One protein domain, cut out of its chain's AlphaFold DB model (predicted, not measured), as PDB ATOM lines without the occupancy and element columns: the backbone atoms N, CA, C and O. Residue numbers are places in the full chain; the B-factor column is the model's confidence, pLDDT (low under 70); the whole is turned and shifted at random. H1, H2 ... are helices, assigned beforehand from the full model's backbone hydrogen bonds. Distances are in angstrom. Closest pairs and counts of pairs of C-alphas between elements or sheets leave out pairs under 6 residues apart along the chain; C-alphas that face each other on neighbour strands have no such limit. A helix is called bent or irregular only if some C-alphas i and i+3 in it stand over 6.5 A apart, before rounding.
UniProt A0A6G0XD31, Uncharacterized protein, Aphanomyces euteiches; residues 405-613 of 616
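What this domain is: This is residues 405 to 613 of the 616 residues of an uncharacterized protein of Aphanomyces euteiches (UniProt A0A6G0XD31). Helices stack side by side in two curved layers, H1, H3, H6 and H8 in one and H2, H5 and H7 in the other, with short H4 crossing near the last residues of H3 and H6. At the far end of the stack long H9 slants across H8, and H10 and H11 each pack along H9, the centres of the three making a triangle. The printed part has 209 residues with eleven named helices, H1 to H11 in chain order, and no named strand; the class is all helix. It is compact, with a radius of gyration of the C-alphas of 17.4 A and spans of 48 by 40 by 33 A.

How they stand to each other: Start at H1, residues 407 to 415; it only just touches H2, residues 422 to 439, by 3 pairs of C-alphas within 8 A, using 422 to 426 of H2 alone, and the two form a hairpin (closest C-alphas Leu 413 and Phe 422, 6.7 A). H3, residues 441 to 457, makes a hairpin with H2, where residues 433 to 438 of H2 alone touch it (Met 437 and Leu 444, 4.3 A). H4, residues 459 to 466, only just touches H3, by 3 pairs and only at the corner. H5, residues 469 to 481, and H6, residues 485 to 497, form a hairpin at a shallow tilt of 34 degrees, only just short of steep. H3 touches H6 at C-alphas Leu 452 and Ile 491, 5.0 A apart. H7, residues 511 to 523, touches H5 (Thr 476 and Leu 513, 5.3 A). H2, H3, H5, H6 and H7 are an up-and-down bundle, each running against the one before. H8, residues 528 to 535, touches H6 (Trp 493 and Ala 534, 3.9 A). H9, residues 545 to 565, touches H8 with 547 to 555 alone, at a steep tilt of 51 degrees. H10, residues 572 to 585, touches H9 (Leu 556 and Ile 575, 6.2 A), as does H11, residues 590 to 611 (Ala 557 and Leu 604, 5.1 A). In H1 to H10 every O i to N i+4 pair is within hydrogen-bond range; in H11, 11 of 18 are.

Where its parts are: Find C-alpha 407 at (-86.546, -2.460, 128.344), where H1 begins. H2 is 26.0 A long, H3 25.0 A and H9 30.4 A. H11 is irregular, with C-alphas 603 and 606 9.1 A apart and a kink of 117 degrees near residue 605; it ends at C-alpha 611, (-58.176, -17.934, 141.170).

The domain as a whole: The C-alphas farthest apart, Asp 421 and Ser 591, are 50.8 A apart. The printed part has no cut; the link from H6 to H7 is long, residues 498 to 510. The mean pLDDT of the printed part is 94.1, and no printed residue is under 70.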
ATOM      1  N   PRO A 405     -86.744  -1.391 120.403       89.56
ATOM      2  CA  PRO A 405     -87.127  -2.354 121.420       89.56
ATOM      3  C   PRO A 405     -86.901  -1.786 122.824       89.56
ATOM      4  O   PRO A 405     -85.812  -1.338 123.167       89.56
ATOM      5  N   SER A 406     -87.941  -1.807 123.652       91.38
ATOM      6  CA  SER A 406     -87.902  -1.211 124.987       91.38
ATOM      7  C   SER A 406     -87.324  -2.160 126.039       91.38
ATOM      8  O   SER A 406     -87.326  -3.381 125.878       91.38
ATOM      9  N   GLU A 407     -86.923  -1.626 127.195       92.38
ATOM     10  CA  GLU A 407     -86.546  -2.460 128.344       92.38
ATOM     11  C   GLU A 407     -87.663  -3.449 128.737       92.38
ATOM     12  O   GLU A 407     -87.375  -4.602 129.063       92.38
ATOM     13  N   GLU A 408     -88.935  -3.054 128.606       93.56
ATOM     14  CA  GLU A 408     -90.087  -3.933 128.843       93.56
ATOM     15  C   GLU A 408     -90.128  -5.109 127.850       93.56
ATOM     16  O   GLU A 408     -90.456  -6.237 128.235       93.56
ATOM     17  N   ASP A 409     -89.760  -4.885 126.584       92.81
ATOM     18  CA  ASP A 409     -89.658  -5.955 125.586       92.81
ATOM     19  C   ASP A 409     -88.591  -6.973 125.982       92.81
ATOM     20  O   ASP A 409     -88.845  -8.183 125.959       92.81
ATOM     21  N   ARG A 410     -87.421  -6.494 126.413       95.25
ATOM     22  CA  ARG A 410     -86.326  -7.348 126.881       95.25
ATOM     23  C   ARG A 410     -86.722  -8.150 128.116       95.25
ATOM     24  O   ARG A 410     -86.565  -9.371 128.124       95.25
ATOM     25  N   GLU A 411     -87.258  -7.493 129.144       94.88
ATOM     26  CA  GLU A 411     -87.712  -8.157 130.372       94.88
ATOM     27  C   GLU A 411     -88.754  -9.234 130.068       94.88
ATOM     28  O   GLU A 411     -88.722 -10.335 130.632       94.88
ATOM     29  N   TRP A 412     -89.668  -8.943 129.137       95.88
ATOM     30  CA  TRP A 412     -90.656  -9.911 128.702       95.88
ATOM     31  C   TRP A 412     -90.001 -11.111 128.013       95.88
ATOM     32  O   TRP A 412     -90.310 -12.244 128.388       95.88
ATOM     33  N   LEU A 413     -89.085 -10.894 127.062       95.81
ATOM     34  CA  LEU A 413     -88.393 -11.970 126.341       95.81
ATOM     35  C   LEU A 413     -87.581 -12.859 127.288       95.81
ATOM     36  O   LEU A 413     -87.625 -14.083 127.188       95.81
ATOM     37  N   VAL A 414     -86.884 -12.263 128.253       93.62
ATOM     38  CA  VAL A 414     -86.107 -13.016 129.244       93.62
ATOM     39  C   VAL A 414     -87.019 -13.880 130.116       93.62
ATOM     40  O   VAL A 414     -86.695 -15.038 130.384       93.62
ATOM     41  N   LYS A 415     -88.173 -13.350 130.534       94.56
ATOM     42  CA  LYS A 415     -89.089 -14.020 131.466       94.56
ATOM     43  C   LYS A 415     -89.958 -15.108 130.829       94.56
ATOM     44  O   LYS A 415     -90.353 -16.037 131.532       94.56
ATOM     45  N   HIS A 416     -90.278 -14.996 129.543       93.69
ATOM     46  CA  HIS A 416     -91.300 -15.824 128.891       93.69
ATOM     47  C   HIS A 416     -90.726 -16.765 127.823       93.69
ATOM     48  O   HIS A 416     -91.420 -17.094 126.873       93.69
ATOM     49  N   GLN A 417     -89.484 -17.240 127.974       89.44
ATOM     50  CA  GLN A 417     -88.814 -18.114 126.987       89.44
ATOM     51  C   GLN A 417     -89.575 -19.412 126.658       89.44
ATOM     52  O   GLN A 417     -89.373 -19.989 125.594       89.44
ATOM     53  N   ASP A 418     -90.458 -19.860 127.555       86.12
ATOM     54  CA  ASP A 418     -91.278 -21.064 127.380       86.12
ATOM     55  C   ASP A 418     -92.708 -20.771 126.867       86.12
ATOM     56  O   ASP A 418     -93.498 -21.701 126.676       86.12
ATOM     57  N   ASP A 419     -93.083 -19.501 126.659       88.19
ATOM     58  CA  ASP A 419     -94.419 -19.142 126.172       88.19
ATOM     59  C   ASP A 419     -94.563 -19.382 124.665       88.19
ATOM     60  O   ASP A 419     -93.671 -19.131 123.863       88.19
ATOM     61  N   LYS A 420     -95.764 -19.778 124.232       79.75
ATOM     62  CA  LYS A 420     -96.083 -19.987 122.805       79.75
ATOM     63  C   LYS A 420     -95.899 -18.737 121.926       79.75
ATOM     64  O   LYS A 420     -95.735 -18.862 120.717       79.75
ATOM     65  N   ASP A 421     -95.991 -17.553 122.529       85.31
ATOM     66  CA  ASP A 421     -95.892 -16.258 121.848       85.31
ATOM     67  C   ASP A 421     -94.448 -15.714 121.880       85.31
ATOM     68  O   ASP A 421     -94.174 -14.650 121.327       85.31
ATOM     69  N   PHE A 422     -93.520 -16.457 122.498       90.62
ATOM     70  CA  PHE A 422     -92.112 -16.095 122.631       90.62
ATOM     71  C   PHE A 422     -91.390 -16.043 121.289       90.62
ATOM     72  O   PHE A 422     -90.891 -14.988 120.913       90.62
ATOM     73  N   GLU A 423     -91.376 -17.159 120.557       88.75
ATOM     74  CA  GLU A 423     -90.628 -17.288 119.299       88.75
ATOM     75  C   GLU A 423     -91.006 -16.197 118.278       88.75
ATOM     76  O   GLU A 423     -90.108 -15.529 117.764       88.75
ATOM     77  N   PRO A 424     -92.304 -15.903 118.022       88.19
ATOM     78  CA  PRO A 424     -92.669 -14.796 117.143       88.19
ATOM     79  C   PRO A 424     -92.164 -13.435 117.634       88.19
ATOM     80  O   PRO A 424     -91.657 -12.660 116.829       88.19
ATOM     81  N   ARG A 425     -92.282 -13.130 118.934       92.06
ATOM     82  CA  ARG A 425     -91.855 -11.829 119.469       92.06
ATOM     83  C   ARG A 425     -90.337 -11.684 119.457       92.06
ATOM     84  O   ARG A 425     -89.846 -10.604 119.139       92.06
ATOM     85  N   LEU A 426     -89.601 -12.756 119.750       94.06
ATOM     86  CA  LEU A 426     -88.145 -12.779 119.658       94.06
ATOM     87  C   LEU A 426     -87.696 -12.498 118.222       94.06
ATOM     88  O   LEU A 426     -86.882 -11.606 118.008       94.06
ATOM     89  N   ALA A 427     -88.263 -13.211 117.247       91.38
ATOM     90  CA  ALA A 427     -87.920 -13.057 115.836       91.38
ATOM     91  C   ALA A 427     -88.166 -11.622 115.334       91.38
ATOM     92  O   ALA A 427     -87.306 -11.021 114.694       91.38
ATOM     93  N   GLN A 428     -89.310 -11.032 115.694       92.44
ATOM     94  CA  GLN A 428     -89.635  -9.640 115.364       92.44
ATOM     95  C   GLN A 428     -88.679  -8.649 116.024       92.44
ATOM     96  O   GLN A 428     -88.198  -7.733 115.365       92.44
ATOM     97  N   THR A 429     -88.381  -8.851 117.309       95.00
ATOM     98  CA  THR A 429     -87.469  -7.981 118.059       95.00
ATOM     99  C   THR A 429     -86.078  -8.016 117.442       95.00
ATOM    100  O   THR A 429     -85.530  -6.969 117.125       95.00
ATOM    101  N   LEU A 430     -85.532  -9.209 117.188       95.38
ATOM    102  CA  LEU A 430     -84.221  -9.357 116.557       95.38
ATOM    103  C   LEU A 430     -84.188  -8.744 115.153       95.38
ATOM    104  O   LEU A 430     -83.190  -8.133 114.795       95.38
ATOM    105  N   CYS A 431     -85.268  -8.838 114.376       94.44
ATOM    106  CA  CYS A 431     -85.353  -8.175 113.074       94.44
ATOM    107  C   CYS A 431     -85.243  -6.641 113.190       94.44
ATOM    108  O   CYS A 431     -84.511  -6.023 112.420       94.44
ATOM    109  N   VAL A 432     -85.900  -6.032 114.185       94.94
ATOM    110  CA  VAL A 432     -85.784  -4.586 114.447       94.94
ATOM    111  C   VAL A 432     -84.379  -4.220 114.924       94.94
ATOM    112  O   VAL A 432     -83.771  -3.317 114.356       94.94
ATOM    113  N   VAL A 433     -83.836  -4.946 115.909       95.94
ATOM    114  CA  VAL A 433     -82.470  -4.723 116.424       95.94
ATOM    115  C   VAL A 433     -81.447  -4.805 115.290       95.94
ATOM    116  O   VAL A 433     -80.576  -3.947 115.197       95.94
ATOM    117  N   PHE A 434     -81.571  -5.792 114.398       95.00
ATOM    118  CA  PHE A 434     -80.678  -5.963 113.254       95.00
ATOM    119  C   PHE A 434     -80.660  -4.727 112.346       95.00
ATOM    120  O   PHE A 434     -79.593  -4.188 112.052       95.00
ATOM    121  N   GLU A 435     -81.836  -4.245 111.932       93.31
ATOM    122  CA  GLU A 435     -81.936  -3.062 111.071       93.31
ATOM    123  C   GLU A 435     -81.450  -1.787 111.769       93.31
ATOM    124  O   GLU A 435     -80.877  -0.912 111.122       93.31
ATOM    125  N   TRP A 436     -81.635  -1.680 113.085       93.75
ATOM    126  CA  TRP A 436     -81.111  -0.563 113.867       93.75
ATOM    127  C   TRP A 436     -79.584  -0.591 113.950       93.75
ATOM    128  O   TRP A 436     -78.945   0.406 113.624       93.75
ATOM    129  N   MET A 437     -78.987  -1.738 114.274       94.19
ATOM    130  CA  MET A 437     -77.528  -1.889 114.292       94.19
ATOM    131  C   MET A 437     -76.908  -1.610 112.919       94.19
ATOM    132  O   MET A 437     -75.870  -0.959 112.828       94.19
ATOM    133  N   LYS A 438     -77.566  -2.038 111.834       92.12
ATOM    134  CA  LYS A 438     -77.115  -1.789 110.458       92.12
ATOM    135  C   LYS A 438     -77.073  -0.297 110.090       92.12
ATOM    136  O   LYS A 438     -76.266   0.089 109.249       92.12
ATOM    137  N   ARG A 439     -77.919   0.545 110.696       89.38
ATOM    138  CA  ARG A 439     -77.934   1.999 110.439       89.38
ATOM    139  C   ARG A 439     -76.699   2.722 110.969       89.38
ATOM    140  O   ARG A 439     -76.366   3.767 110.420       89.38
ATOM    141  N   GLY A 440     -76.032   2.170 111.982       89.25
ATOM    142  CA  GLY A 440     -74.868   2.793 112.609       89.25
ATOM    143  C   GLY A 440     -75.218   3.955 113.548       89.25
ATOM    144  O   GLY A 440     -76.382   4.176 113.892       89.25
ATOM    145  N   ASP A 441     -74.187   4.705 113.946       88.81
ATOM    146  CA  ASP A 441     -74.272   5.889 114.815       88.81
ATOM    147  C   ASP A 441     -75.081   5.632 116.109       88.81
ATOM    148  O   ASP A 441     -74.925   4.596 116.748       88.81
ATOM    149  N   GLU A 442     -75.966   6.555 116.498       88.44
ATOM    150  CA  GLU A 442     -76.772   6.461 117.726       88.44
ATOM    151  C   GLU A 442     -77.681   5.220 117.775       88.44
ATOM    152  O   GLU A 442     -78.005   4.733 118.857       88.44
ATOM    153  N   PHE A 443     -78.078   4.680 116.617       90.31
ATOM    154  CA  PHE A 443     -78.890   3.462 116.551       90.31
ATOM    155  C   PHE A 443     -78.080   2.221 116.915       90.31
ATOM    156  O   PHE A 443     -78.639   1.269 117.460       90.31
ATOM    157  N   LEU A 444     -76.778   2.230 116.615       92.81
ATOM    158  CA  LEU A 444     -75.883   1.133 116.948       92.81
ATOM    159  C   LEU A 444     -75.678   1.022 118.453       92.81
ATOM    160  O   LEU A 444     -75.726  -0.091 118.965       92.81
ATOM    161  N   ASP A 445     -75.490   2.144 119.144       92.12
ATOM    162  CA  ASP A 445     -75.289   2.147 120.597       92.12
ATOM    163  C   ASP A 445     -76.526   1.573 121.306       92.12
ATOM    164  O   ASP A 445     -76.437   0.601 122.051       92.12
ATOM    165  N   LEU A 446     -77.709   2.098 120.972       92.38
ATOM    166  CA  LEU A 446     -78.984   1.675 121.556       92.38
ATOM    167  C   LEU A 446     -79.305   0.197 121.277       92.38
ATOM    168  O   LEU A 446     -79.574  -0.588 122.189       92.38
ATOM    169  N   ALA A 447     -79.246  -0.213 120.006       95.25
ATOM    170  CA  ALA A 447     -79.551  -1.589 119.625       95.25
ATOM    171  C   ALA A 447     -78.459  -2.576 120.068       95.25
ATOM    172  O   ALA A 447     -78.765  -3.728 120.386       95.25
ATOM    173  N   GLY A 448     -77.204  -2.127 120.120       96.31
ATOM    174  CA  GLY A 448     -76.067  -2.880 120.637       96.31
ATOM    175  C   GLY A 448     -76.232  -3.190 122.119       96.31
ATOM    176  O   GLY A 448     -76.182  -4.361 122.493       96.31
ATOM    177  N   ASP A 449     -76.531  -2.186 122.944       95.88
ATOM    178  CA  ASP A 449     -76.784  -2.369 124.378       95.88
ATOM    179  C   ASP A 449     -77.976  -3.303 124.619       95.88
ATOM    180  O   ASP A 449     -77.901  -4.241 125.422       95.88
ATOM    181  N   PHE A 450     -79.061  -3.120 123.860       97.19
ATOM    182  CA  PHE A 450     -80.216  -4.012 123.928       97.19
ATOM    183  C   PHE A 450     -79.837  -5.465 123.603       97.19
ATOM    184  O   PHE A 450     -80.231  -6.388 124.323       97.19
ATOM    185  N   LEU A 451     -79.081  -5.693 122.522       97.69
ATOM    186  CA  LEU A 451     -78.676  -7.035 122.103       97.69
ATOM    187  C   LEU A 451     -77.677  -7.665 123.075       97.69
ATOM    188  O   LEU A 451     -77.763  -8.868 123.338       97.69
ATOM    189  N   LEU A 452     -76.753  -6.876 123.618       97.50
ATOM    190  CA  LEU A 452     -75.791  -7.309 124.626       97.50
ATOM    191  C   LEU A 452     -76.524  -7.866 125.849       97.50
ATOM    192  O   LEU A 452     -76.335  -9.027 126.221       97.50
ATOM    193  N   GLU A 453     -77.446  -7.082 126.396       96.88
ATOM    194  CA  GLU A 453     -78.269  -7.465 127.540       96.88
ATOM    195  C   GLU A 453     -79.200  -8.646 127.228       96.88
ATOM    196  O   GLU A 453     -79.380  -9.559 128.041       96.88
ATOM    197  N   LEU A 454     -79.803  -8.668 126.035       97.06
ATOM    198  CA  LEU A 454     -80.669  -9.769 125.624       97.06
ATOM    199  C   LEU A 454     -79.878 -11.077 125.499       97.06
ATOM    200  O   LEU A 454     -80.331 -12.111 125.987       97.06
ATOM    201  N   THR A 455     -78.700 -11.058 124.876       97.25
ATOM    202  CA  THR A 455     -77.868 -12.260 124.691       97.25
ATOM    203  C   THR A 455     -77.265 -12.764 126.003       97.25
ATOM    204  O   THR A 455     -77.110 -13.976 126.159       97.25
ATOM    205  N   ALA A 456     -77.028 -11.885 126.983       95.62
ATOM    206  CA  ALA A 456     -76.598 -12.275 128.326       95.62
ATOM    207  C   ALA A 456     -77.670 -13.086 129.087       95.62
ATOM    208  O   ALA A 456     -77.347 -13.968 129.889       95.62
ATOM    209  N   HIS A 457     -78.956 -12.817 128.829       95.50
ATOM    210  CA  HIS A 457     -80.067 -13.344 129.633       95.50
ATOM    211  C   HIS A 457     -81.058 -14.239 128.873       95.50
ATOM    212  O   HIS A 457     -81.897 -14.900 129.492       95.50
ATOM    213  N   CYS A 458     -80.959 -14.315 127.546       95.88
ATOM    214  CA  CYS A 458     -81.856 -15.085 126.691       95.88
ATOM    215  C   CYS A 458     -81.086 -16.104 125.827       95.88
ATOM    216  O   CYS A 458     -80.706 -15.815 124.690       95.88
ATOM    217  N   PRO A 459     -80.906 -17.350 126.311       94.19
ATOM    218  CA  PRO A 459     -80.262 -18.423 125.551       94.19
ATOM    219  C   PRO A 459     -80.898 -18.711 124.183       94.19
ATOM    220  O   PRO A 459     -80.222 -19.215 123.291       94.19
ATOM    221  N   ALA A 460     -82.196 -18.445 124.013       93.50
ATOM    222  CA  ALA A 460     -82.863 -18.589 122.720       93.50
ATOM    223  C   ALA A 460     -82.442 -17.500 121.722       93.50
ATOM    224  O   ALA A 460     -82.162 -17.836 120.576       93.50
ATOM    225  N   ALA A 461     -82.300 -16.246 122.168       95.44
ATOM    226  CA  ALA A 461     -81.751 -15.172 121.340       95.44
ATOM    227  C   ALA A 461     -80.343 -15.528 120.852       95.44
ATOM    228  O   ALA A 461     -80.072 -15.436 119.659       95.44
ATOM    229  N   VAL A 462     -79.490 -16.045 121.746       96.31
ATOM    230  CA  VAL A 462     -78.151 -16.526 121.372       96.31
ATOM    231  C   VAL A 462     -78.221 -17.583 120.273       96.31
ATOM    232  O   VAL A 462     -77.513 -17.449 119.286       96.31
ATOM    233  N   ARG A 463     -79.086 -18.601 120.392       94.44
ATOM    234  CA  ARG A 463     -79.209 -19.640 119.352       94.44
ATOM    235  C   ARG A 463     -79.614 -19.063 118.000       94.44
ATOM    236  O   ARG A 463     -78.993 -19.406 117.003       94.44
ATOM    237  N   VAL A 464     -80.627 -18.192 117.979       92.44
ATOM    238  CA  VAL A 464     -81.120 -17.573 116.739       92.44
ATOM    239  C   VAL A 464     -80.026 -16.732 116.089       92.44
ATOM    240  O   VAL A 464     -79.724 -16.926 114.915       92.44
ATOM    241  N   VAL A 465     -79.389 -15.839 116.852       95.31
ATOM    242  CA  VAL A 465     -78.322 -14.969 116.339       95.31
ATOM    243  C   VAL A 465     -77.136 -15.809 115.857       95.31
ATOM    244  O   VAL A 465     -76.689 -15.637 114.726       95.31
ATOM    245  N   ARG A 466     -76.690 -16.791 116.653       95.44
ATOM    246  CA  ARG A 466     -75.563 -17.681 116.330       95.44
ATOM    247  C   ARG A 466     -75.774 -18.511 115.066       95.44
ATOM    248  O   ARG A 466     -74.816 -18.782 114.351       95.44
ATOM    249  N   ALA A 467     -77.008 -18.928 114.799       91.62
ATOM    250  CA  ALA A 467     -77.357 -19.727 113.627       91.62
ATOM    251  C   ALA A 467     -77.605 -18.889 112.359       91.62
ATOM    252  O   ALA A 467     -77.825 -19.447 111.285       91.62
ATOM    253  N   THR A 468     -77.597 -17.556 112.461       90.50
ATOM    254  CA  THR A 468     -77.990 -16.671 111.360       90.50
ATOM    255  C   THR A 468     -76.774 -16.022 110.710       90.50
ATOM    256  O   THR A 468     -76.070 -15.225 111.327       90.50
ATOM    257  N   LYS A 469     -76.561 -16.300 109.418       88.69
ATOM    258  CA  LYS A 469     -75.408 -15.781 108.662       88.69
ATOM    259  C   LYS A 469     -75.363 -14.251 108.609       88.69
ATOM    260  O   LYS A 469     -74.308 -13.675 108.840       88.69
ATOM    261  N   ALA A 470     -76.506 -13.603 108.369       88.25
ATOM    262  CA  ALA A 470     -76.595 -12.142 108.291       88.25
ATOM    263  C   ALA A 470     -76.129 -11.459 109.590       88.25
ATOM    264  O   ALA A 470     -75.454 -10.435 109.547       88.25
ATOM    265  N   TRP A 471     -76.428 -12.058 110.750       94.69
ATOM    266  CA  TRP A 471     -75.944 -11.575 112.044       94.69
ATOM    267  C   TRP A 471     -74.424 -11.688 112.174       94.69
ATOM    268  O   TRP A 471     -73.786 -10.737 112.619       94.69
ATOM    269  N   ALA A 472     -73.838 -12.814 111.764       95.12
ATOM    270  CA  ALA A 472     -72.388 -12.993 111.790       95.12
ATOM    271  C   ALA A 472     -71.668 -12.002 110.859       95.12
ATOM    272  O   ALA A 472     -70.667 -11.403 111.251       95.12
ATOM    273  N   GLU A 473     -72.203 -11.781 109.654       93.62
ATOM    274  CA  GLU A 473     -71.680 -10.805 108.689       93.62
ATOM    275  C   GLU A 473     -71.768  -9.373 109.231       93.62
ATOM    276  O   GLU A 473     -70.785  -8.636 109.164       93.62
ATOM    277  N   LEU A 474     -72.902  -8.994 109.835       94.94
ATOM    278  CA  LEU A 474     -73.076  -7.674 110.443       94.94
ATOM    279  C   LEU A 474     -72.111  -7.456 111.615       94.94
ATOM    280  O   LEU A 474     -71.457  -6.422 111.676       94.94
ATOM    281  N   VAL A 475     -71.985  -8.425 112.528       97.56
ATOM    282  CA  VAL A 475     -71.052  -8.329 113.664       97.56
ATOM    283  C   VAL A 475     -69.606  -8.219 113.178       97.56
ATOM    284  O   VAL A 475     -68.866  -7.379 113.682       97.56
ATOM    285  N   THR A 476     -69.219  -9.006 112.170       97.69
ATOM    286  CA  THR A 476     -67.881  -8.932 111.555       97.69
ATOM    287  C   THR A 476     -67.623  -7.536 110.984       97.69
ATOM    288  O   THR A 476     -66.640  -6.896 111.346       97.69
ATOM    289  N   LEU A 477     -68.555  -7.013 110.179       95.62
ATOM    290  CA  LEU A 477     -68.457  -5.672 109.598       95.62
ATOM    291  C   LEU A 477     -68.359  -4.576 110.672       95.62
ATOM    292  O   LEU A 477     -67.572  -3.638 110.539       95.62
ATOM    293  N   LEU A 478     -69.158  -4.669 111.736       96.56
ATOM    294  CA  LEU A 478     -69.166  -3.675 112.810       96.56
ATOM    295  C   LEU A 478     -67.883  -3.722 113.649       96.56
ATOM    296  O   LEU A 478     -67.393  -2.668 114.035       96.56
ATOM    297  N   LEU A 479     -67.280  -4.892 113.875       96.94
ATOM    298  CA  LEU A 479     -65.964  -4.984 114.527       96.94
ATOM    299  C   LEU A 479     -64.868  -4.263 113.729       96.94
ATOM    300  O   LEU A 479     -63.954  -3.683 114.318       96.94
ATOM    301  N   GLU A 480     -64.966  -4.268 112.400       94.44
ATOM    302  CA  GLU A 480     -64.013  -3.589 111.520       94.44
ATOM    303  C   GLU A 480     -64.240  -2.072 111.462       94.44
ATOM    304  O   GLU A 480     -63.281  -1.299 111.380       94.44
ATOM    305  N   THR A 481     -65.505  -1.640 111.486       92.25
ATOM    306  CA  THR A 481     -65.893  -0.284 111.060       92.25
ATOM    307  C   THR A 481     -66.499   0.598 112.144       92.25
ATOM    308  O   THR A 481     -66.419   1.819 112.018       92.25
ATOM    309  N   ALA A 482     -67.102   0.024 113.185       89.12
ATOM    310  CA  ALA A 482     -67.795   0.792 114.210       89.12
ATOM    311  C   ALA A 482     -66.823   1.415 115.218       89.12
ATOM    312  O   ALA A 482     -65.719   0.918 115.437       89.12
ATOM    313  N   GLU A 483     -67.275   2.479 115.879       90.06
ATOM    314  CA  GLU A 483     -66.594   3.045 117.050       90.06
ATOM    315  C   GLU A 483     -66.894   2.216 118.317       90.06
ATOM    316  O   GLU A 483     -66.013   2.012 119.143       90.06
ATOM    317  N   ALA A 484     -68.102   1.649 118.441       91.69
ATOM    318  CA  ALA A 484     -68.553   0.862 119.598       91.69
ATOM    319  C   ALA A 484     -68.041  -0.599 119.609       91.69
ATOM    320  O   ALA A 484     -68.791  -1.538 119.890       91.69
ATOM    321  N   LYS A 485     -66.765  -0.831 119.274       95.12
ATOM    322  CA  LYS A 485     -66.193  -2.186 119.119       95.12
ATOM    323  C   LYS A 485     -66.278  -3.031 120.388       95.12
ATOM    324  O   LYS A 485     -66.418  -4.249 120.280       95.12
ATOM    325  N   GLU A 486     -66.229  -2.411 121.567       96.31
ATOM    326  CA  GLU A 486     -66.271  -3.123 122.847       96.31
ATOM    327  C   GLU A 486     -67.620  -3.827 123.028       96.31
ATOM    328  O   GLU A 486     -67.652  -5.040 123.248       96.31
ATOM    329  N   THR A 487     -68.726  -3.103 122.817       97.12
ATOM    330  CA  THR A 487     -70.092  -3.644 122.851       97.12
ATOM    331  C   THR A 487     -70.263  -4.772 121.835       97.12
ATOM    332  O   THR A 487     -70.791  -5.836 122.166       97.12
ATOM    333  N   ILE A 488     -69.758  -4.601 120.608       98.06
ATOM    334  CA  ILE A 488     -69.854  -5.635 119.564       98.06
ATOM    335  C   ILE A 488     -69.038  -6.885 119.923       98.06
ATOM    336  O   ILE A 488     -69.517  -8.009 119.758       98.06
ATOM    337  N   ALA A 489     -67.834  -6.716 120.472       98.19
ATOM    338  CA  ALA A 489     -67.017  -7.826 120.950       98.19
ATOM    339  C   ALA A 489     -67.664  -8.541 122.151       98.19
ATOM    340  O   ALA A 489     -67.594  -9.769 122.241       98.19
ATOM    341  N   ALA A 490     -68.334  -7.806 123.043       98.19
ATOM    342  CA  ALA A 490     -69.070  -8.368 124.172       98.19
ATOM    343  C   ALA A 490     -70.291  -9.185 123.708       98.19
ATOM    344  O   ALA A 490     -70.508 -10.303 124.182       98.19
ATOM    345  N   ILE A 491     -71.030  -8.699 122.703       98.38
ATOM    346  CA  ILE A 491     -72.103  -9.458 122.039       98.38
ATOM    347  C   ILE A 491     -71.544 -10.756 121.440       98.38
ATOM    348  O   ILE A 491     -72.085 -11.837 121.688       98.38
ATOM    349  N   ALA A 492     -70.432 -10.681 120.698       98.38
ATOM    350  CA  ALA A 492     -69.781 -11.863 120.129       98.38
ATOM    351  C   ALA A 492     -69.352 -12.863 121.218       98.38
ATOM    352  O   ALA A 492     -69.530 -14.074 121.050       98.38
ATOM    353  N   TRP A 493     -68.849 -12.376 122.358       98.25
ATOM    354  CA  TRP A 493     -68.523 -13.221 123.505       98.25
ATOM    355  C   TRP A 493     -69.767 -13.934 124.046       98.25
ATOM    356  O   TRP A 493     -69.748 -15.164 124.149       98.25
ATOM    357  N   ASN A 494     -70.868 -13.220 124.304       98.00
ATOM    358  CA  ASN A 494     -72.122 -13.828 124.764       98.00
ATOM    359  C   ASN A 494     -72.618 -14.924 123.810       98.00
ATOM    360  O   ASN A 494     -73.006 -16.012 124.250       98.00
ATOM    361  N   ILE A 495     -72.558 -14.665 122.503       97.88
ATOM    362  CA  ILE A 495     -73.015 -15.594 121.468       97.88
ATOM    363  C   ILE A 495     -72.163 -16.869 121.444       97.88
ATOM    364  O   ILE A 495     -72.699 -17.980 121.507       97.88
ATOM    365  N   LEU A 496     -70.836 -16.727 121.398       97.12
ATOM    366  CA  LEU A 496     -69.903 -17.853 121.297       97.12
ATOM    367  C   LEU A 496     -69.843 -18.690 122.584       97.12
ATOM    368  O   LEU A 496     -69.768 -19.923 122.516       97.12
ATOM    369  N   LYS A 497     -69.935 -18.038 123.752       96.00
ATOM    370  CA  LYS A 497     -70.021 -18.685 125.073       96.00
ATOM    371  C   LYS A 497     -71.339 -19.431 125.274       96.00
ATOM    372  O   LYS A 497     -71.372 -20.423 126.006       96.00
ATOM    373  N   GLY A 498     -72.421 -18.919 124.693       94.06
ATOM    374  CA  GLY A 498     -73.770 -19.424 124.895       94.06
ATOM    375  C   GLY A 498     -74.027 -20.809 124.286       94.06
ATOM    376  O   GLY A 498     -73.107 -21.491 123.825       94.06
ATOM    377  N   PRO A 499     -75.285 -21.281 124.326       92.81
ATOM    378  CA  PRO A 499     -75.635 -22.612 123.845       92.81
ATOM    379  C   PRO A 499     -75.349 -22.788 122.348       92.81
ATOM    380  O   PRO A 499     -75.529 -21.870 121.551       92.81
ATOM    381  N   ASP A 500     -74.983 -24.018 121.982       89.38
ATOM    382  CA  ASP A 500     -74.910 -24.481 120.595       89.38
ATOM    383  C   ASP A 500     -76.268 -24.273 119.885       89.38
ATOM    384  O   ASP A 500     -77.321 -24.456 120.523       89.38
ATOM    385  N   PRO A 501     -76.275 -23.921 118.586       84.19
ATOM    386  CA  PRO A 501     -77.482 -23.721 117.779       84.19
ATOM    387  C   PRO A 501     -78.338 -24.993 117.520       84.19
ATOM    388  O   PRO A 501     -79.149 -25.032 116.601       84.19
ATOM    389  N   GLN A 502     -78.237 -26.030 118.363       84.00
ATOM    390  CA  GLN A 502     -79.110 -27.218 118.399       84.00
ATOM    391  C   GLN A 502     -79.185 -27.986 117.069       84.00
ATOM    392  O   GLN A 502     -80.245 -28.464 116.663       84.00
ATOM    393  N   GLY A 503     -78.038 -28.165 116.414       81.50
ATOM    394  CA  GLY A 503     -77.939 -28.919 115.159       81.50
ATOM    395  C   GLY A 503     -78.083 -28.073 113.895       81.50
ATOM    396  O   GLY A 503     -78.043 -28.637 112.801       81.50
ATOM    397  N   GLN A 504     -78.217 -26.751 114.029       85.25
ATOM    398  CA  GLN A 504     -77.919 -25.811 112.948       85.25
ATOM    399  C   GLN A 504     -76.407 -25.531 112.890       85.25
ATOM    400  O   GLN A 504     -75.663 -25.865 113.811       85.25
ATOM    401  N   GLU A 505     -75.940 -24.968 111.779       90.31
ATOM    402  CA  GLU A 505     -74.541 -24.562 111.617       90.31
ATOM    403  C   GLU A 505     -74.238 -23.313 112.461       90.31
ATOM    404  O   GLU A 505     -75.077 -22.424 112.601       90.31
ATOM    405  N   ASP A 506     -73.043 -23.266 113.052       93.94
ATOM    406  CA  ASP A 506     -72.572 -22.130 113.846       93.94
ATOM    407  C   ASP A 506     -71.977 -21.061 112.925       93.94
ATOM    408  O   ASP A 506     -70.853 -21.203 112.444       93.94
ATOM    409  N   MET A 507     -72.730 -19.986 112.693       95.12
ATOM    410  CA  MET A 507     -72.338 -18.923 111.765       95.12
ATOM    411  C   MET A 507     -71.299 -17.965 112.357       95.12
ATOM    412  O   MET A 507     -70.715 -17.185 111.614       95.12
ATOM    413  N   PHE A 508     -71.051 -18.019 113.672       96.69
ATOM    414  CA  PHE A 508     -70.059 -17.176 114.348       96.69
ATOM    415  C   PHE A 508     -68.693 -17.866 114.462       96.69
ATOM    416  O   PHE A 508     -67.682 -17.209 114.686       96.69
ATOM    417  N   HIS A 509     -68.617 -19.187 114.295       95.62
ATOM    418  CA  HIS A 509     -67.349 -19.912 114.366       95.62
ATOM    419  C   HIS A 509     -66.627 -19.917 113.008       95.62
ATOM    420  O   HIS A 509     -66.435 -20.966 112.391       95.62
ATOM    421  N   THR A 510     -66.213 -18.737 112.537       95.88
ATOM    422  CA  THR A 510     -65.590 -18.551 111.217       95.88
ATOM    423  C   THR A 510     -64.208 -17.889 111.306       95.88
ATOM    424  O   THR A 510     -63.941 -17.133 112.246       95.88
ATOM    425  N   PRO A 511     -63.294 -18.159 110.351       96.69
ATOM    426  CA  PRO A 511     -62.019 -17.448 110.259       96.69
ATOM    427  C   PRO A 511     -62.182 -15.929 110.139       96.69
ATOM    428  O   PRO A 511     -61.417 -15.197 110.756       96.69
ATOM    429  N   GLU A 512     -63.191 -15.476 109.395       96.50
ATOM    430  CA  GLU A 512     -63.463 -14.060 109.142       96.50
ATOM    431  C   GLU A 512     -63.827 -13.323 110.437       96.50
ATOM    432  O   GLU A 512     -63.258 -12.271 110.725       96.50
ATOM    433  N   LEU A 513     -64.694 -13.903 111.280       97.31
ATOM    434  CA  LEU A 513     -65.019 -13.293 112.572       97.31
ATOM    435  C   LEU A 513     -63.798 -13.263 113.502       97.31
ATOM    436  O   LEU A 513     -63.595 -12.293 114.230       97.31
ATOM    437  N   VAL A 514     -62.972 -14.316 113.495       97.88
ATOM    438  CA  VAL A 514     -61.744 -14.361 114.306       97.88
ATOM    439  C   VAL A 514     -60.749 -13.286 113.878       97.88
ATOM    440  O   VAL A 514     -60.144 -12.661 114.749       97.88
ATOM    441  N   GLU A 515     -60.583 -13.065 112.574       97.44
ATOM    442  CA  GLU A 515     -59.744 -11.992 112.034       97.44
ATOM    443  C   GLU A 515     -60.266 -10.621 112.482       97.44
ATOM    444  O   GLU A 515     -59.526  -9.880 113.127       97.44
ATOM    445  N   ALA A 516     -61.562 -10.346 112.295       97.69
ATOM    446  CA  ALA A 516     -62.179  -9.089 112.720       97.69
ATOM    447  C   ALA A 516     -62.073  -8.845 114.240       97.69
ATOM    448  O   ALA A 516     -61.777  -7.732 114.675       97.69
ATOM    449  N   LEU A 517     -62.253  -9.880 115.069       98.31
ATOM    450  CA  LEU A 517     -62.054  -9.791 116.522       98.31
ATOM    451  C   LEU A 517     -60.600  -9.460 116.881       98.31
ATOM    452  O   LEU A 517     -60.350  -8.641 117.767       98.31
ATOM    453  N   MET A 518     -59.630 -10.104 116.227       97.56
ATOM    454  CA  MET A 518     -58.214  -9.830 116.470       97.56
ATOM    455  C   MET A 518     -57.845  -8.398 116.072       97.56
ATOM    456  O   MET A 518     -57.233  -7.702 116.881       97.56
ATOM    457  N   ASP A 519     -58.286  -7.940 114.902       96.88
ATOM    458  CA  ASP A 519     -58.063  -6.575 114.418       96.88
ATOM    459  C   ASP A 519     -58.725  -5.528 115.329       96.88
ATOM    460  O   ASP A 519     -58.132  -4.487 115.636       96.88
ATOM    461  N   ALA A 520     -59.926  -5.814 115.844       97.25
ATOM    462  CA  ALA A 520     -60.586  -4.971 116.837       97.25
ATOM    463  C   ALA A 520     -59.728  -4.828 118.106       97.25
ATOM    464  O   ALA A 520     -59.437  -3.709 118.520       97.25
ATOM    465  N   GLY A 521     -59.233  -5.935 118.671       96.81
ATOM    466  CA  GLY A 521     -58.379  -5.900 119.867       96.81
ATOM    467  C   GLY A 521     -56.986  -5.291 119.643       96.81
ATOM    468  O   GLY A 521     -56.367  -4.812 120.589       96.81
ATOM    469  N   GLU A 522     -56.468  -5.298 118.412       95.88
ATOM    470  CA  GLU A 522     -55.223  -4.594 118.068       95.88
ATOM    471  C   GLU A 522     -55.430  -3.086 117.876       95.88
ATOM    472  O   GLU A 522     -54.515  -2.300 118.133       95.88
ATOM    473  N   SER A 523     -56.616  -2.686 117.411       95.81
ATOM    474  CA  SER A 523     -56.954  -1.283 117.152       95.81
ATOM    475  C   SER A 523     -57.480  -0.541 118.379       95.81
ATOM    476  O   SER A 523     -57.331   0.681 118.432       95.81
ATOM    477  N   ASP A 524     -58.035  -1.255 119.358       95.06
ATOM    478  CA  ASP A 524     -58.616  -0.687 120.570       95.06
ATOM    479  C   ASP A 524     -58.286  -1.532 121.817       95.06
ATOM    480  O   ASP A 524     -58.669  -2.698 121.934       95.06
ATOM    481  N   GLU A 525     -57.561  -0.926 122.768       94.38
ATOM    482  CA  GLU A 525     -57.144  -1.589 124.008       94.38
ATOM    483  C   GLU A 525     -58.322  -1.887 124.951       94.38
ATOM    484  O   GLU A 525     -58.248  -2.868 125.696       94.38
ATOM    485  N   GLU A 526     -59.400  -1.095 124.907       93.25
ATOM    486  CA  GLU A 526     -60.591  -1.287 125.752       93.25
ATOM    487  C   GLU A 526     -61.326  -2.581 125.349       93.25
ATOM    488  O   GLU A 526     -61.751  -3.372 126.191       93.25
ATOM    489  N   CYS A 527     -61.294  -2.918 124.057       95.06
ATOM    490  CA  CYS A 527     -61.916  -4.118 123.501       95.06
ATOM    491  C   CYS A 527     -61.197  -5.437 123.831       95.06
ATOM    492  O   CYS A 527     -61.786  -6.515 123.696       95.06
ATOM    493  N   VAL A 528     -59.917  -5.401 124.228       97.25
ATOM    494  CA  VAL A 528     -59.057  -6.600 124.321       97.25
ATOM    495  C   VAL A 528     -59.649  -7.672 125.235       97.25
ATOM    496  O   VAL A 528     -59.518  -8.867 124.949       97.25
ATOM    497  N   ALA A 529     -60.292  -7.266 126.332       97.12
ATOM    498  CA  ALA A 529     -60.924  -8.188 127.269       97.12
ATOM    499  C   ALA A 529     -62.063  -8.971 126.603       97.12
ATOM    500  O   ALA A 529     -62.034 -10.204 126.603       97.12
ATOM    501  N   MET A 530     -62.999  -8.252 125.978       98.19
ATOM    502  CA  MET A 530     -64.169  -8.822 125.309       98.19
ATOM    503  C   MET A 530     -63.766  -9.697 124.120       98.19
ATOM    504  O   MET A 530     -64.208 -10.841 124.001       98.19
ATOM    505  N   VAL A 531     -62.821  -9.216 123.305       98.31
ATOM    506  CA  VAL A 531     -62.225  -9.967 122.191       98.31
ATOM    507  C   VAL A 531     -61.623 -11.283 122.678       98.31
ATOM    508  O   VAL A 531     -61.920 -12.347 122.140       98.31
ATOM    509  N   CYS A 532     -60.783 -11.252 123.716       98.44
ATOM    510  CA  CYS A 532     -60.177 -12.477 124.237       98.44
ATOM    511  C   CYS A 532     -61.220 -13.416 124.867       98.44
ATOM    512  O   CYS A 532     -61.048 -14.634 124.802       98.44
ATOM    513  N   GLY A 533     -62.290 -12.869 125.442       98.31
ATOM    514  CA  GLY A 533     -63.461 -13.612 125.900       98.31
ATOM    515  C   GLY A 533     -64.121 -14.406 124.780       98.31
ATOM    516  O   GLY A 533     -64.239 -15.627 124.888       98.31
ATOM    517  N   ALA A 534     -64.447 -13.749 123.667       98.12
ATOM    518  CA  ALA A 534     -64.989 -14.381 122.466       98.12
ATOM    519  C   ALA A 534     -64.034 -15.442 121.885       98.12
ATOM    520  O   ALA A 534     -64.397 -16.612 121.730       98.12
ATOM    521  N   LEU A 535     -62.767 -15.074 121.655       98.12
ATOM    522  CA  LEU A 535     -61.745 -15.947 121.063       98.12
ATOM    523  C   LEU A 535     -61.440 -17.196 121.907       98.12
ATOM    524  O   LEU A 535     -60.965 -18.203 121.371       98.12
ATOM    525  N   ALA A 536     -61.722 -17.173 123.214       97.88
ATOM    526  CA  ALA A 536     -61.595 -18.345 124.077       97.88
ATOM    527  C   ALA A 536     -62.460 -19.524 123.605       97.88
ATOM    528  O   ALA A 536     -62.105 -20.667 123.877       97.88
ATOM    529  N   TYR A 537     -63.542 -19.272 122.864       96.81
ATOM    530  CA  TYR A 537     -64.470 -20.296 122.379       96.81
ATOM    531  C   TYR A 537     -64.223 -20.711 120.913       96.81
ATOM    532  O   TYR A 537     -64.914 -21.601 120.422       96.81
ATOM    533  N   CYS A 538     -63.188 -20.163 120.258       96.00
ATOM    534  CA  CYS A 538     -62.786 -20.468 118.868       96.00
ATOM    535  C   CYS A 538     -61.326 -20.969 118.751       96.00
ATOM    536  O   CYS A 538     -60.653 -20.808 117.734       96.00
ATOM    537  N   LEU A 539     -60.766 -21.538 119.825       95.12
ATOM    538  CA  LEU A 539     -59.322 -21.814 119.963       95.12
ATOM    539  C   LEU A 539     -58.714 -22.814 118.970       95.12
ATOM    540  O   LEU A 539     -57.494 -23.021 118.993       95.12
ATOM    541  N   ASP A 540     -59.525 -23.521 118.199       94.69
ATOM    542  CA  ASP A 540     -59.102 -24.398 117.111       94.69
ATOM    543  C   ASP A 540     -58.744 -23.628 115.834       94.69
ATOM    544  O   ASP A 540     -57.885 -24.098 115.086       94.69
ATOM    545  N   ILE A 541     -59.296 -22.425 115.650       95.25
ATOM    546  CA  ILE A 541     -58.986 -21.531 114.524       95.25
ATOM    547  C   ILE A 541     -58.197 -20.275 114.934       95.25
ATOM    548  O   ILE A 541     -57.612 -19.615 114.079       95.25
ATOM    549  N   VAL A 542     -58.074 -19.978 116.235       94.75
ATOM    550  CA  VAL A 542     -57.241 -18.860 116.723       94.75
ATOM    551  C   VAL A 542     -55.737 -19.151 116.571       94.75
ATOM    552  O   VAL A 542     -55.227 -20.107 117.169       94.75
ATOM    553  N   PRO A 543     -54.959 -18.283 115.892       91.25
ATOM    554  CA  PRO A 543     -53.537 -18.525 115.630       91.25
ATOM    555  C   PRO A 543     -52.644 -18.393 116.875       91.25
ATOM    556  O   PRO A 543     -51.552 -18.969 116.926       91.25
ATOM    557  N   ASN A 544     -53.068 -17.635 117.893       91.94
ATOM    558  CA  ASN A 544     -52.240 -17.311 119.054       91.94
ATOM    559  C   ASN A 544     -52.995 -17.393 120.392       91.94
ATOM    560  O   ASN A 544     -53.390 -16.390 120.979       91.94
ATOM    561  N   ARG A 545     -53.084 -18.595 120.973       94.69
ATOM    562  CA  ARG A 545     -53.707 -18.803 122.298       94.69
ATOM    563  C   ARG A 545     -53.034 -18.052 123.448       94.69
ATOM    564  O   ARG A 545     -53.645 -17.816 124.488       94.69
ATOM    565  N   LYS A 546     -51.753 -17.690 123.297       95.88
ATOM    566  CA  LYS A 546     -51.044 -16.903 124.310       95.88
ATOM    567  C   LYS A 546     -51.612 -15.485 124.391       95.88
ATOM    568  O   LYS A 546     -51.704 -14.982 125.506       95.88
ATOM    569  N   TYR A 547     -51.983 -14.883 123.260       96.19
ATOM    570  CA  TYR A 547     -52.637 -13.571 123.220       96.19
ATOM    571  C   TYR A 547     -53.944 -13.600 124.023       96.19
ATOM    572  O   TYR A 547     -54.064 -12.866 125.001       96.19
ATOM    573  N   VAL A 548     -54.814 -14.573 123.728       97.38
ATOM    574  CA  VAL A 548     -56.084 -14.803 124.443       97.38
ATOM    575  C   VAL A 548     -55.872 -14.907 125.960       97.38
ATOM    576  O   VAL A 548     -56.484 -14.187 126.743       97.38
ATOM    577  N   MET A 549     -54.931 -15.754 126.394       97.88
ATOM    578  CA  MET A 549     -54.616 -15.916 127.819       97.88
ATOM    579  C   MET A 549     -54.054 -14.637 128.460       97.88
ATOM    580  O   MET A 549     -54.286 -14.387 129.639       97.88
ATOM    581  N   GLN A 550     -53.279 -13.832 127.725       97.56
ATOM    582  CA  GLN A 550     -52.733 -12.576 128.244       97.56
ATOM    583  C   GLN A 550     -53.820 -11.523 128.452       97.56
ATOM    584  O   GLN A 550     -53.764 -10.844 129.481       97.56
ATOM    585  N   GLY A 551     -54.764 -11.398 127.516       97.44
ATOM    586  CA  GLY A 551     -55.903 -10.487 127.628       97.44
ATOM    587  C   GLY A 551     -56.790 -10.859 128.812       97.44
ATOM    588  O   GLY A 551     -56.879 -10.088 129.765       97.44
ATOM    589  N   LEU A 552     -57.303 -12.096 128.836       98.06
ATOM    590  CA  LEU A 552     -58.169 -12.589 129.918       98.06
ATOM    591  C   LEU A 552     -57.521 -12.472 131.302       98.06
ATOM    592  O   LEU A 552     -58.146 -12.016 132.253       98.06
ATOM    593  N   ALA A 553     -56.247 -12.854 131.434       97.94
ATOM    594  CA  ALA A 553     -55.565 -12.787 132.723       97.94
ATOM    595  C   ALA A 553     -55.285 -11.348 133.185       97.94
ATOM    596  O   ALA A 553     -55.168 -11.122 134.387       97.94
ATOM    597  N   SER A 554     -55.130 -10.397 132.256       97.25
ATOM    598  CA  SER A 554     -54.973  -8.979 132.610       97.25
ATOM    599  C   SER A 554     -56.319  -8.389 133.038       97.25
ATOM    600  O   SER A 554     -56.372  -7.714 134.060       97.25
ATOM    601  N   HIS A 555     -57.399  -8.722 132.328       97.44
ATOM    602  CA  HIS A 555     -58.751  -8.289 132.676       97.44
ATOM    603  C   HIS A 555     -59.212  -8.850 134.029       97.44
ATOM    604  O   HIS A 555     -59.619  -8.087 134.898       97.44
ATOM    605  N   LEU A 556     -59.022 -10.152 134.280       97.56
ATOM    606  CA  LEU A 556     -59.358 -10.760 135.575       97.56
ATOM    607  C   LEU A 556     -58.588 -10.125 136.743       97.56
ATOM    608  O   LEU A 556     -59.119 -10.003 137.844       97.56
ATOM    609  N   ALA A 557     -57.333  -9.723 136.516       97.50
ATOM    610  CA  ALA A 557     -56.559  -9.013 137.529       97.50
ATOM    611  C   ALA A 557     -57.160  -7.631 137.836       97.50
ATOM    612  O   ALA A 557     -57.209  -7.267 139.007       97.50
ATOM    613  N   SER A 558     -57.641  -6.913 136.811       96.50
ATOM    614  CA  SER A 558     -58.366  -5.645 136.979       96.50
ATOM    615  C   SER A 558     -59.645  -5.849 137.781       96.50
ATOM    616  O   SER A 558     -59.804  -5.226 138.817       96.50
ATOM    617  N   LEU A 559     -60.489  -6.815 137.399       96.56
ATOM    618  CA  LEU A 559     -61.753  -7.082 138.094       96.56
ATOM    619  C   LEU A 559     -61.562  -7.433 139.577       96.56
ATOM    620  O   LEU A 559     -62.359  -7.040 140.425       96.56
ATOM    621  N   TYR A 560     -60.510  -8.182 139.924       97.00
ATOM    622  CA  TYR A 560     -60.198  -8.442 141.331       97.00
ATOM    623  C   TYR A 560     -59.688  -7.210 142.071       97.00
ATOM    624  O   TYR A 560     -59.987  -7.072 143.255       97.00
ATOM    625  N   GLN A 561     -58.922  -6.350 141.401       96.56
ATOM    626  CA  GLN A 561     -58.499  -5.081 141.974       96.56
ATOM    627  C   GLN A 561     -59.713  -4.184 142.233       96.56
ATOM    628  O   GLN A 561     -59.869  -3.707 143.352       96.56
ATOM    629  N   ASP A 562     -60.609  -4.045 141.255       96.25
ATOM    630  CA  ASP A 562     -61.832  -3.249 141.373       96.25
ATOM    631  C   ASP A 562     -62.716  -3.767 142.514       96.25
ATOM    632  O   ASP A 562     -63.159  -2.995 143.357       96.25
ATOM    633  N   ARG A 563     -62.881  -5.091 142.635       96.31
ATOM    634  CA  ARG A 563     -63.599  -5.720 143.758       96.31
ATOM    635  C   ARG A 563     -62.982  -5.418 145.127       96.31
ATOM    636  O   ARG A 563     -63.699  -5.376 146.122       96.31
ATOM    637  N   ASP A 564     -61.661  -5.307 145.210       96.31
ATOM    638  CA  ASP A 564     -60.975  -5.001 146.467       96.31
ATOM    639  C   ASP A 564     -61.031  -3.495 146.805       96.31
ATOM    640  O   ASP A 564     -60.888  -3.127 147.974       96.31
ATOM    641  N   GLU A 565     -61.202  -2.634 145.797       96.44
ATOM    642  CA  GLU A 565     -61.232  -1.171 145.922       96.44
ATOM    643  C   GLU A 565     -62.656  -0.595 146.053       96.44
ATOM    644  O   GLU A 565     -62.812   0.481 146.639       96.44
ATOM    645  N   ASP A 566     -63.677  -1.303 145.565       94.44
ATOM    646  CA  ASP A 566     -65.076  -0.868 145.537       94.44
ATOM    647  C   ASP A 566     -65.992  -1.754 146.404       94.44
ATOM    648  O   ASP A 566     -66.269  -2.916 146.096       94.44
ATOM    649  N   ASP A 567     -66.518  -1.173 147.488       89.50
ATOM    650  CA  ASP A 567     -67.465  -1.827 148.401       89.50
ATOM    651  C   ASP A 567     -68.821  -2.156 147.727       89.50
ATOM    652  O   ASP A 567     -69.574  -2.989 148.243       89.50
ATOM    653  N   GLU A 568     -69.143  -1.521 146.592       93.31
ATOM    654  CA  GLU A 568     -70.370  -1.724 145.806       93.31
ATOM    655  C   GLU A 568     -70.117  -2.468 144.477       93.31
ATOM    656  O   GLU A 568     -70.978  -2.477 143.596       93.31
ATOM    657  N   PHE A 569     -68.973  -3.152 144.345       92.12
ATOM    658  CA  PHE A 569     -68.584  -3.860 143.123       92.12
ATOM    659  C   PHE A 569     -69.663  -4.830 142.607       92.12
ATOM    660  O   PHE A 569     -69.992  -5.839 143.244       92.12
ATOM    661  N   ALA A 570     -70.163  -4.564 141.397       88.38
ATOM    662  CA  ALA A 570     -71.202  -5.354 140.733       88.38
ATOM    663  C   ALA A 570     -70.669  -6.381 139.707       88.38
ATOM    664  O   ALA A 570     -71.449  -7.173 139.185       88.38
ATOM    665  N   GLY A 571     -69.354  -6.450 139.461       91.81
ATOM    666  CA  GLY A 571     -68.744  -7.289 138.411       91.81
ATOM    667  C   GLY A 571     -68.509  -8.759 138.789       91.81
ATOM    668  O   GLY A 571     -67.568  -9.404 138.321       91.81
ATOM    669  N   ALA A 572     -69.314  -9.322 139.696       94.31
ATOM    670  CA  ALA A 572     -69.162 -10.721 140.111       94.31
ATOM    671  C   ALA A 572     -69.408 -11.702 138.950       94.31
ATOM    672  O   ALA A 572     -68.763 -12.753 138.885       94.31
ATOM    673  N   GLN A 573     -70.323 -11.350 138.041       93.62
ATOM    674  CA  GLN A 573     -70.593 -12.130 136.838       93.62
ATOM    675  C   GLN A 573     -69.424 -12.041 135.847       93.62
ATOM    676  O   GLN A 573     -68.999 -13.076 135.346       93.62
ATOM    677  N   ASP A 574     -68.828 -10.861 135.660       94.69
ATOM    678  CA  ASP A 574     -67.684 -10.660 134.755       94.69
ATOM    679  C   ASP A 574     -66.452 -11.455 135.204       94.69
ATOM    680  O   ASP A 574     -65.749 -12.064 134.391       94.69
ATOM    681  N   ILE A 575     -66.215 -11.525 136.522       96.31
ATOM    682  CA  ILE A 575     -65.174 -12.385 137.103       96.31
ATOM    683  C   ILE A 575     -65.430 -13.840 136.719       96.31
ATOM    684  O   ILE A 575     -64.521 -14.519 136.241       96.31
ATOM    685  N   GLN A 576     -66.658 -14.320 136.931       95.81
ATOM    686  CA  GLN A 576     -67.020 -15.707 136.662       95.81
ATOM    687  C   GLN A 576     -66.899 -16.035 135.167       95.81
ATOM    688  O   GLN A 576     -66.337 -17.070 134.811       95.81
ATOM    689  N   ASP A 577     -67.343 -15.134 134.298       95.56
ATOM    690  CA  ASP A 577     -67.273 -15.285 132.847       95.56
ATOM    691  C   ASP A 577     -65.828 -15.328 132.349       95.56
ATOM    692  O   ASP A 577     -65.457 -16.198 131.554       95.56
ATOM    693  N   THR A 578     -64.978 -14.448 132.882       97.56
ATOM    694  CA  THR A 578     -63.547 -14.418 132.566       97.56
ATOM    695  C   THR A 578     -62.835 -15.679 133.059       97.56
ATOM    696  O   THR A 578     -61.984 -16.240 132.363       97.56
ATOM    697  N   GLU A 579     -63.175 -16.169 134.252       96.94
ATOM    698  CA  GLU A 579     -62.646 -17.426 134.783       96.94
ATOM    699  C   GLU A 579     -63.077 -18.632 133.934       96.94
ATOM    700  O   GLU A 579     -62.245 -19.494 133.637       96.94
ATOM    701  N   ASP A 580     -64.334 -18.687 133.493       95.75
ATOM    702  CA  ASP A 580     -64.836 -19.758 132.629       95.75
ATOM    703  C   ASP A 580     -64.139 -19.756 131.260       95.75
ATOM    704  O   ASP A 580     -63.732 -20.819 130.769       95.75
ATOM    705  N   ALA A 581     -63.898 -18.576 130.682       97.00
ATOM    706  CA  ALA A 581     -63.115 -18.420 129.457       97.00
ATOM    707  C   ALA A 581     -61.658 -18.896 129.645       97.00
ATOM    708  O   ALA A 581     -61.138 -19.671 128.836       97.00
ATOM    709  N   ILE A 582     -60.997 -18.525 130.752       97.56
ATOM    710  CA  ILE A 582     -59.640 -19.001 131.086       97.56
ATOM    711  C   ILE A 582     -59.620 -20.525 131.242       97.56
ATOM    712  O   ILE A 582     -58.715 -21.190 130.726       97.56
ATOM    713  N   ALA A 583     -60.607 -21.093 131.937       95.75
ATOM    714  CA  ALA A 583     -60.731 -22.535 132.107       95.75
ATOM    715  C   ALA A 583     -60.897 -23.239 130.755       95.75
ATOM    716  O   ALA A 583     -60.302 -24.299 130.538       95.75
ATOM    717  N   PHE A 584     -61.641 -22.639 129.820       94.56
ATOM    718  CA  PHE A 584     -61.766 -23.137 128.456       94.56
ATOM    719  C   PHE A 584     -60.424 -23.104 127.710       94.56
ATOM    720  O   PHE A 584     -60.032 -24.117 127.128       94.56
ATOM    721  N   VAL A 585     -59.656 -22.014 127.817       95.75
ATOM    722  CA  VAL A 585     -58.326 -21.877 127.183       95.75
ATOM    723  C   VAL A 585     -57.303 -22.875 127.724       95.75
ATOM    724  O   VAL A 585     -56.402 -23.312 127.006       95.75
ATOM    725  N   LEU A 586     -57.441 -23.283 128.984       95.25
ATOM    726  CA  LEU A 586     -56.584 -24.293 129.603       95.25
ATOM    727  C   LEU A 586     -56.961 -25.739 129.227       95.25
ATOM    728  O   LEU A 586     -56.235 -26.664 129.605       95.25
ATOM    729  N   LYS A 587     -58.031 -25.974 128.453       90.19
ATOM    730  CA  LYS A 587     -58.339 -27.305 127.904       90.19
ATOM    731  C   LYS A 587     -57.342 -27.638 126.787       90.19
ATOM    732  O   LYS A 587     -57.361 -27.044 125.714       90.19
ATOM    733  N   GLY A 588     -56.447 -28.604 127.009       78.75
ATOM    734  CA  GLY A 588     -55.465 -28.987 125.988       78.75
ATOM    735  C   GLY A 588     -54.339 -29.899 126.470       78.75
ATOM    736  O   GLY A 588     -54.409 -30.532 127.525       78.75
ATOM    737  N   SER A 589     -53.271 -29.990 125.673       75.44
ATOM    738  CA  SER A 589     -52.126 -30.856 125.974       75.44
ATOM    739  C   SER A 589     -51.265 -30.307 127.121       75.44
ATOM    740  O   SER A 589     -50.995 -29.108 127.219       75.44
ATOM    741  N   GLY A 590     -50.736 -31.188 127.976       81.00
ATOM    742  CA  GLY A 590     -50.056 -30.777 129.214       81.00
ATOM    743  C   GLY A 590     -48.792 -29.912 129.052       81.00
ATOM    744  O   GLY A 590     -48.352 -29.298 130.022       81.00
ATOM    745  N   SER A 591     -48.176 -29.849 127.864       87.25
ATOM    746  CA  SER A 591     -47.008 -28.979 127.624       87.25
ATOM    747  C   SER A 591     -47.395 -27.524 127.339       87.25
ATOM    748  O   SER A 591     -46.688 -26.602 127.745       87.25
ATOM    749  N   GLU A 592     -48.532 -27.327 126.681       90.00
ATOM    750  CA  GLU A 592     -49.094 -26.029 126.327       90.00
ATOM    751  C   GLU A 592     -49.779 -25.396 127.537       90.00
ATOM    752  O   GLU A 592     -49.479 -24.252 127.876       90.00
ATOM    753  N   VAL A 593     -50.559 -26.192 128.276       93.06
ATOM    754  CA  VAL A 593     -51.186 -25.785 129.541       93.06
ATOM    755  C   VAL A 593     -50.147 -25.201 130.496       93.06
ATOM    756  O   VAL A 593     -50.338 -24.106 131.002       93.06
ATOM    757  N   LYS A 594     -48.976 -25.834 130.659       93.56
ATOM    758  CA  LYS A 594     -47.893 -25.291 131.504       93.56
ATOM    759  C   LYS A 594     -47.424 -23.898 131.073       93.56
ATOM    760  O   LYS A 594     -47.131 -23.067 131.934       93.56
ATOM    761  N   LYS A 595     -47.320 -23.642 129.764       94.81
ATOM    762  CA  LYS A 595     -46.925 -22.326 129.237       94.81
ATOM    763  C   LYS A 595     -48.012 -21.290 129.517       94.81
ATOM    764  O   LYS A 595     -47.688 -20.206 129.992       94.81
ATOM    765  N   LEU A 596     -49.274 -21.638 129.286       96.06
ATOM    766  CA  LEU A 596     -50.418 -20.754 129.517       96.06
ATOM    767  C   LEU A 596     -50.630 -20.472 131.012       96.06
ATOM    768  O   LEU A 596     -50.767 -19.319 131.398       96.06
ATOM    769  N   THR A 597     -50.508 -21.477 131.884       95.62
ATOM    770  CA  THR A 597     -50.527 -21.287 133.343       95.62
ATOM    771  C   THR A 597     -49.393 -20.373 133.813       95.62
ATOM    772  O   THR A 597     -49.581 -19.583 134.735       95.62
ATOM    773  N   SER A 598     -48.210 -20.440 133.186       96.31
ATOM    774  CA  SER A 598     -47.124 -19.503 133.499       96.31
ATOM    775  C   SER A 598     -47.485 -18.061 133.137       96.31
ATOM    776  O   SER A 598     -47.091 -17.151 133.865       96.31
ATOM    777  N   VAL A 599     -48.198 -17.850 132.028       96.88
ATOM    778  CA  VAL A 599     -48.691 -16.527 131.621       96.88
ATOM    779  C   VAL A 599     -49.734 -16.030 132.618       96.88
ATOM    780  O   VAL A 599     -49.569 -14.942 133.163       96.88
ATOM    781  N   LEU A 600     -50.729 -16.866 132.924       96.62
ATOM    782  CA  LEU A 600     -51.791 -16.587 133.887       96.62
ATOM    783  C   LEU A 600     -51.228 -16.166 135.250       96.62
ATOM    784  O   LEU A 600     -51.572 -15.111 135.773       96.62
ATOM    785  N   LYS A 601     -50.282 -16.942 135.793       96.81
ATOM    786  CA  LYS A 601     -49.622 -16.631 137.069       96.81
ATOM    787  C   LYS A 601     -48.856 -15.308 137.030       96.81
ATOM    788  O   LYS A 601     -48.843 -14.581 138.016       96.81
ATOM    789  N   SER A 602     -48.190 -15.013 135.914       97.44
ATOM    790  CA  SER A 602     -47.437 -13.766 135.763       97.44
ATOM    791  C   SER A 602     -48.341 -12.539 135.686       97.44
ATOM    792  O   SER A 602     -47.912 -11.476 136.120       97.44
ATOM    793  N   LYS A 603     -49.535 -12.672 135.099       97.19
ATOM    794  CA  LYS A 603     -50.489 -11.574 134.916       97.19
ATOM    795  C   LYS A 603     -51.354 -11.328 136.151       97.19
ATOM    796  O   LYS A 603     -51.454 -10.184 136.566       97.19
ATOM    797  N   LEU A 604     -51.866 -12.383 136.791       95.81
ATOM    798  CA  LEU A 604     -52.670 -12.248 138.014       95.81
ATOM    799  C   LEU A 604     -51.853 -11.828 139.245       95.81
ATOM    800  O   LEU A 604     -52.412 -11.313 140.207       95.81
ATOM    801  N   GLY A 605     -50.538 -12.068 139.259       96.06
ATOM    802  CA  GLY A 605     -49.674 -11.636 140.359       96.06
ATOM    803  C   GLY A 605     -50.114 -12.209 141.714       96.06
ATOM    804  O   GLY A 605     -50.122 -13.429 141.900       96.06
ATOM    805  N   SER A 606     -50.454 -11.330 142.662       95.44
ATOM    806  CA  SER A 606     -50.950 -11.706 143.996       95.44
ATOM    807  C   SER A 606     -52.304 -12.409 143.961       95.44
ATOM    808  O   SER A 606     -52.528 -13.285 144.790       95.44
ATOM    809  N   TYR A 607     -53.155 -12.116 142.975       96.06
ATOM    810  CA  TYR A 607     -54.491 -12.704 142.850       96.06
ATOM    811  C   TYR A 607     -54.489 -14.155 142.362       96.06
ATOM    812  O   TYR A 607     -55.503 -14.849 142.418       96.06
ATOM    813  N   TYR A 608     -53.341 -14.668 141.900       95.81
ATOM    814  CA  TYR A 608     -53.269 -16.029 141.376       95.81
ATOM    815  C   TYR A 608     -53.647 -17.088 142.421       95.81
ATOM    816  O   TYR A 608     -54.206 -18.115 142.050       95.81
ATOM    817  N   SER A 609     -53.349 -16.881 143.711       91.31
ATOM    818  CA  SER A 609     -53.725 -17.849 144.754       91.31
ATOM    819  C   SER A 609     -55.230 -18.066 144.838       91.31
ATOM    820  O   SER A 609     -55.659 -19.194 145.085       91.31
ATOM    821  N   ASP A 610     -55.990 -17.005 144.597       87.62
ATOM    822  CA  ASP A 610     -57.432 -16.958 144.802       87.62
ATOM    823  C   ASP A 610     -58.133 -17.622 143.613       87.62
ATOM    824  O   ASP A 610     -58.988 -18.490 143.793       87.62
ATOM    825  N   ALA A 611     -57.657 -17.336 142.398       89.75
ATOM    826  CA  ALA A 611     -58.176 -17.934 141.170       89.75
ATOM    827  C   ALA A 611     -57.702 -19.385 140.945       89.75
ATOM    828  O   ALA A 611     -58.401 -20.202 140.345       89.75
ATOM    829  N   ALA A 612     -56.514 -19.762 141.442       88.69
ATOM    830  CA  ALA A 612     -55.897 -21.065 141.161       88.69
ATOM    831  C   ALA A 612     -56.723 -22.276 141.618       88.69
ATOM    832  O   ALA A 612     -56.451 -23.389 141.167       88.69
ATOM    833  N   ALA A 613     -57.685 -22.102 142.526       86.50
ATOM    834  CA  ALA A 613     -58.596 -23.173 142.919       86.50
ATOM    835  C   ALA A 613     -59.581 -23.552 141.800       86.50
ATOM    836  O   ALA A 613     -59.936 -24.724 141.709       86.50
TER     837      ALA A 613